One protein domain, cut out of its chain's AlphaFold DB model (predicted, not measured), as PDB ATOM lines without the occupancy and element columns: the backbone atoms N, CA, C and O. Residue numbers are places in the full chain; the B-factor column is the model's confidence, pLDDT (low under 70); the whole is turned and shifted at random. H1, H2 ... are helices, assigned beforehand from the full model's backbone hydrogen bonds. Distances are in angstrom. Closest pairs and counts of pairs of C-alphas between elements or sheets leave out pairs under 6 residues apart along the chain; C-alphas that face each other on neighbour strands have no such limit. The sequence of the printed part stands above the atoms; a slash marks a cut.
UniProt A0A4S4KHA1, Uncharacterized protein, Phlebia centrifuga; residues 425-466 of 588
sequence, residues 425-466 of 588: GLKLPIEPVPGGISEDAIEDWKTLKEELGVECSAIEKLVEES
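What this domain is: This is residues 425 to 466 of the 588 residues of an uncharacterized protein of Phlebia centrifuga (UniProt A0A4S4KHA1). What shape is this? Unnamed residues 425 to 438 lead into two helices, H1 then H2, that run opposite ways with a gap between, H2 lying between that stretch and H1. How large is it? The printed part has 42 residues, 23 of them in the two named helices, with no named strand, and its class is all helix; it is only just compact, close to loose, with a radius of gyration of the C-alphas of 10.8 A and spans of 28 by 19 by 17 A.

How they stand to each other: How do the helices stand? H1, residues 439 to 452, and H2, residues 457 to 465, are close but not clearly touching; their closest C-alphas, Ile 442 and Val 463, are 7.4 A apart. They run opposite ways at a shallow tilt of 23 degrees. And their backbones? In both, every O i to N i+4 pair is within hydrogen-bond range.

Where its parts are: Where does H1 begin? C-alpha 439 is at (44.114, -10.010, -11.783); H1 measures 20.0 A. Where does H2 end? C-alpha 465 is at (40.339, 1.194, -19.796); H2 measures 11.9 A.

The domain as a whole: Any cut? The printed part has no cut, and H1 to H2 is a tight link. Where is pLDDT under 70? Residues 425 to 432, 434 to 436 and 465 to 466 are.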
ATOM      1  N   GLY A 425      27.756  -9.360 -28.399       61.47
ATOM      2  CA  GLY A 425      28.046  -8.951 -27.018       61.47
ATOM      3  C   GLY A 425      29.033  -7.788 -26.884       61.47
ATOM      4  O   GLY A 425      29.131  -7.220 -25.799       61.47
ATOM      5  N   LEU A 426      29.719  -7.393 -27.963       65.69
ATOM      6  CA  LEU A 426      30.627  -6.244 -27.957       65.69
ATOM      7  C   LEU A 426      29.828  -4.928 -28.028       65.69
ATOM      8  O   LEU A 426      29.091  -4.687 -28.988       65.69
ATOM      9  N   LYS A 427      29.961  -4.074 -27.008       65.00
ATOM     10  CA  LYS A 427      29.450  -2.696 -27.030       65.00
ATOM     11  C   LYS A 427      30.538  -1.775 -27.582       65.00
ATOM     12  O   LYS A 427      31.689  -1.885 -27.176       65.00
ATOM     13  N   LEU A 428      30.163  -0.923 -28.537       68.88
ATOM     14  CA  LEU A 428      31.029   0.090 -29.143       68.88
ATOM     15  C   LEU A 428      30.379   1.465 -28.923       68.88
ATOM     16  O   LEU A 428      29.188   1.584 -29.255       68.88
ATOM     17  N   PRO A 429      31.106   2.477 -28.409       67.56
ATOM     18  CA  PRO A 429      32.519   2.446 -27.986       67.56
ATOM     19  C   PRO A 429      32.772   1.448 -26.841       67.56
ATOM     20  O   PRO A 429      31.835   1.102 -26.124       67.56
ATOM     21  N   ILE A 430      33.996   0.911 -26.756       66.62
ATOM     22  CA  ILE A 430      34.378  -0.061 -25.719       66.62
ATOM     23  C   ILE A 430      34.147   0.626 -24.369       66.62
ATOM     24  O   ILE A 430      34.665   1.707 -24.118       66.62
ATOM     25  N   GLU A 431      33.254   0.065 -23.557       66.25
ATOM     26  CA  GLU A 431      32.956   0.578 -22.220       66.25
ATOM     27  C   GLU A 431      33.759  -0.232 -21.192       66.25
ATOM     28  O   GLU A 431      33.866  -1.458 -21.337       66.25
ATOM     29  N   PRO A 432      34.271   0.401 -20.121       66.94
ATOM     30  CA  PRO A 432      34.951  -0.316 -19.054       66.94
ATOM     31  C   PRO A 432      33.997  -1.327 -18.410       66.94
ATOM     32  O   PRO A 432      32.836  -1.024 -18.113       66.94
ATOM     33  N   VAL A 433      34.488  -2.545 -18.174       72.31
ATOM     34  CA  VAL A 433      33.679  -3.616 -17.581       72.31
ATOM     35  C   VAL A 433      33.236  -3.201 -16.168       72.31
ATOM     36  O   VAL A 433      34.089  -2.906 -15.322       72.31
ATOM     37  N   PRO A 434      31.922  -3.182 -15.868       57.12
ATOM     38  CA  PRO A 434      31.428  -2.796 -14.552       57.12
ATOM     39  C   PRO A 434      31.891  -3.816 -13.503       57.12
ATOM     40  O   PRO A 434      31.427  -4.954 -13.490       57.12
ATOM     41  N   GLY A 435      32.813  -3.402 -12.627       63.91
ATOM     42  CA  GLY A 435      33.421  -4.251 -11.591       63.91
ATOM     43  C   GLY A 435      34.915  -4.540 -11.773       63.91
ATOM     44  O   GLY A 435      35.501  -5.172 -10.895       63.91
ATOM     45  N   GLY A 436      35.531  -4.047 -12.853       69.31
ATOM     46  CA  GLY A 436      36.945  -4.268 -13.153       69.31
ATOM     47  C   GLY A 436      37.240  -5.692 -13.633       69.31
ATOM     48  O   GLY A 436      36.404  -6.591 -13.547       69.31
ATOM     49  N   ILE A 437      38.442  -5.893 -14.169       75.31
ATOM     50  CA  ILE A 437      38.922  -7.211 -14.602       75.31
ATOM     51  C   ILE A 437      39.729  -7.842 -13.466       75.31
ATOM     52  O   ILE A 437      40.505  -7.165 -12.791       75.31
ATOM     53  N   SER A 438      39.525  -9.140 -13.224       78.44
ATOM     54  CA  SER A 438      40.292  -9.897 -12.229       78.44
ATOM     55  C   SER A 438      41.770  -9.981 -12.610       78.44
ATOM     56  O   SER A 438      42.090 -10.199 -13.774       78.44
ATOM     57  N   GLU A 439      42.655  -9.884 -11.617       73.94
ATOM     58  CA  GLU A 439      44.114 -10.010 -11.783       73.94
ATOM     59  C   GLU A 439      44.495 -11.318 -12.499       73.94
ATOM     60  O   GLU A 439      45.226 -11.275 -13.485       73.94
ATOM     61  N   ASP A 440      43.856 -12.433 -12.128       73.94
ATOM     62  CA  ASP A 440      44.014 -13.741 -12.782       73.94
ATOM     63  C   ASP A 440      43.715 -13.693 -14.297       73.94
ATOM     64  O   ASP A 440      44.404 -14.320 -15.090       73.94
ATOM     65  N   ALA A 441      42.733 -12.892 -14.734       79.31
ATOM     66  CA  ALA A 441      42.373 -12.787 -16.153       79.31
ATOM     67  C   ALA A 441      43.355 -11.911 -16.950       79.31
ATOM     68  O   ALA A 441      43.501 -12.082 -18.159       79.31
ATOM     69  N   ILE A 442      44.031 -10.972 -16.279       81.75
ATOM     70  CA  ILE A 442      45.100 -10.166 -16.880       81.75
ATOM     71  C   ILE A 442      46.355 -11.027 -17.053       81.75
ATOM     72  O   ILE A 442      47.033 -10.914 -18.074       81.75
ATOM     73  N   GLU A 443      46.663 -11.882 -16.075       79.44
ATOM     74  CA  GLU A 443      47.768 -12.838 -16.164       79.44
ATOM     75  C   GLU A 443      47.507 -13.889 -17.245       79.44
ATOM     76  O   GLU A 443      48.359 -14.048 -18.115       79.44
ATOM     77  N   ASP A 444      46.313 -14.491 -17.275       80.50
ATOM     78  CA  ASP A 444      45.915 -15.458 -18.307       80.50
ATOM     79  C   ASP A 444      45.971 -14.855 -19.720       80.50
ATOM     80  O   ASP A 444      46.384 -15.518 -20.669       80.50
ATOM     81  N   TRP A 445      45.595 -13.581 -19.888       83.06
ATOM     82  CA  TRP A 445      45.715 -12.895 -21.179       83.06
ATOM     83  C   TRP A 445      47.177 -12.678 -21.592       83.06
ATOM     84  O   TRP A 445      47.507 -12.812 -22.771       83.06
ATOM     85  N   LYS A 446      48.071 -12.381 -20.640       84.38
ATOM     86  CA  LYS A 446      49.509 -12.235 -20.916       84.38
ATOM     87  C   LYS A 446      50.148 -13.559 -21.318       84.38
ATOM     88  O   LYS A 446      50.870 -13.580 -22.309       84.38
ATOM     89  N   THR A 447      49.855 -14.654 -20.619       83.44
ATOM     90  CA  THR A 447      50.340 -15.988 -21.012       83.44
ATOM     91  C   THR A 447      49.809 -16.387 -22.380       83.44
ATOM     92  O   THR A 447      50.568 -16.884 -23.202       83.44
ATOM     93  N   LEU A 448      48.543 -16.099 -22.685       80.81
ATOM     94  CA  LEU A 448      47.956 -16.402 -23.994       80.81
ATOM     95  C   LEU A 448      48.605 -15.569 -25.119       80.81
ATOM     96  O   LEU A 448      48.871 -16.093 -26.203       80.81
ATOM     97  N   LYS A 449      48.939 -14.301 -24.845       86.94
ATOM     98  CA  LYS A 449      49.709 -13.433 -25.749       86.94
ATOM     99  C   LYS A 449      51.117 -13.987 -26.011       86.94
ATOM    100  O   LYS A 449      51.552 -13.999 -27.159       86.94
ATOM    101  N   GLU A 450      51.803 -14.478 -24.980       84.44
ATOM    102  CA  GLU A 450      53.144 -15.071 -25.099       84.44
ATOM    103  C   GLU A 450      53.137 -16.441 -25.798       84.44
ATOM    104  O   GLU A 450      54.029 -16.727 -26.595       84.44
ATOM    105  N   GLU A 451      52.131 -17.281 -25.542       79.94
ATOM    106  CA  GLU A 451      52.051 -18.640 -26.089       79.94
ATOM    107  C   GLU A 451      51.555 -18.685 -27.539       79.94
ATOM    108  O   GLU A 451      52.033 -19.508 -28.323       79.94
ATOM    109  N   LEU A 452      50.601 -17.823 -27.915       78.75
ATOM    110  CA  LEU A 452      50.021 -17.815 -29.264       78.75
ATOM    111  C   LEU A 452      50.586 -16.715 -30.169       78.75
ATOM    112  O   LEU A 452      50.351 -16.760 -31.377       78.75
ATOM    113  N   GLY A 453      51.303 -15.729 -29.620       74.75
ATOM    114  CA  GLY A 453      51.837 -14.595 -30.382       74.75
ATOM    115  C   GLY A 453      50.757 -13.710 -31.017       74.75
ATOM    116  O   GLY A 453      51.031 -13.005 -31.985       74.75
ATOM    117  N   VAL A 454      49.517 -13.773 -30.517       71.94
ATOM    118  CA  VAL A 454      48.376 -13.012 -31.043       71.94
ATOM    119  C   VAL A 454      48.146 -11.781 -30.178       71.94
ATOM    120  O   VAL A 454      47.841 -11.891 -28.991       71.94
ATOM    121  N   GLU A 455      48.237 -10.605 -30.790       78.00
ATOM    122  CA  GLU A 455      47.879  -9.333 -30.163       78.00
ATOM    123  C   GLU A 455      46.471  -8.916 -30.602       78.00
ATOM    124  O   GLU A 455      46.122  -8.987 -31.783       78.00
ATOM    125  N   CYS A 456      45.632  -8.487 -29.657       78.38
ATOM    126  CA  CYS A 456      44.288  -7.997 -29.949       78.38
ATOM    127  C   CYS A 456      44.103  -6.605 -29.349       78.38
ATOM    128  O   CYS A 456      43.870  -6.463 -28.147       78.38
ATOM    129  N   SER A 457      44.130  -5.585 -30.207       75.44
ATOM    130  CA  SER A 457      44.016  -4.175 -29.810       75.44
ATOM    131  C   SER A 457      42.716  -3.848 -29.065       75.44
ATOM    132  O   SER A 457      42.692  -2.954 -28.225       75.44
ATOM    133  N   ALA A 458      41.628  -4.580 -29.325       70.25
ATOM    134  CA  ALA A 458      40.361  -4.408 -28.613       70.25
ATOM    135  C   ALA A 458      40.425  -4.921 -27.164       70.25
ATOM    136  O   ALA A 458      39.867  -4.290 -26.269       70.25
ATOM    137  N   ILE A 459      41.108  -6.046 -26.927       74.69
ATOM    138  CA  ILE A 459      41.285  -6.605 -25.579       74.69
ATOM    139  C   ILE A 459      42.307  -5.774 -24.805       74.69
ATOM    140  O   ILE A 459      42.093  -5.505 -23.630       74.69
ATOM    141  N   GLU A 460      43.363  -5.296 -25.462       79.81
ATOM    142  CA  GLU A 460      44.345  -4.396 -24.850       79.81
ATOM    143  C   GLU A 460      43.703  -3.084 -24.397       79.81
ATOM    144  O   GLU A 460      43.849  -2.730 -23.230       79.81
ATOM    145  N   LYS A 461      42.895  -2.438 -25.251       74.00
ATOM    146  CA  LYS A 461      42.122  -1.244 -24.869       74.00
ATOM    147  C   LYS A 461      41.130  -1.525 -23.742       74.00
ATOM    148  O   LYS A 461      41.010  -0.727 -22.825       74.00
ATOM    149  N   LEU A 462      40.455  -2.676 -23.760       74.75
ATOM    150  CA  LEU A 462      39.514  -3.058 -22.704       74.75
ATOM    151  C   LEU A 462      40.222  -3.338 -21.368       74.75
ATOM    152  O   LEU A 462      39.705  -2.968 -20.315       74.75
ATOM    153  N   VAL A 463      41.401  -3.966 -21.384       76.88
ATOM    154  CA  VAL A 463      42.239  -4.162 -20.191       76.88
ATOM    155  C   VAL A 463      42.759  -2.818 -19.688       76.88
ATOM    156  O   VAL A 463      42.662  -2.556 -18.494       76.88
ATOM    157  N   GLU A 464      43.230  -1.946 -20.578       75.81
ATOM    158  CA  GLU A 464      43.738  -0.608 -20.259       75.81
ATOM    159  C   GLU A 464      42.654   0.280 -19.622       75.81
ATOM    160  O   GLU A 464      42.841   0.775 -18.508       75.81
ATOM    161  N   GLU A 465      41.481   0.388 -20.256       69.44
ATOM    162  CA  GLU A 465      40.339   1.194 -19.796       69.44
ATOM    163  C   GLU A 465      39.690   0.656 -18.508       69.44
ATOM    164  O   GLU A 465      39.032   1.400 -17.779       69.44
ATOM    165  N   SER A 466      39.871  -0.631 -18.197       65.38
ATOM    166  CA  SER A 466      39.315  -1.276 -16.996       65.38
ATOM    167  C   SER A 466      40.313  -1.421 -15.842       65.38
ATOM    168  O   SER A 466      39.965  -1.973 -14.787       65.38
TER     169      SER A 466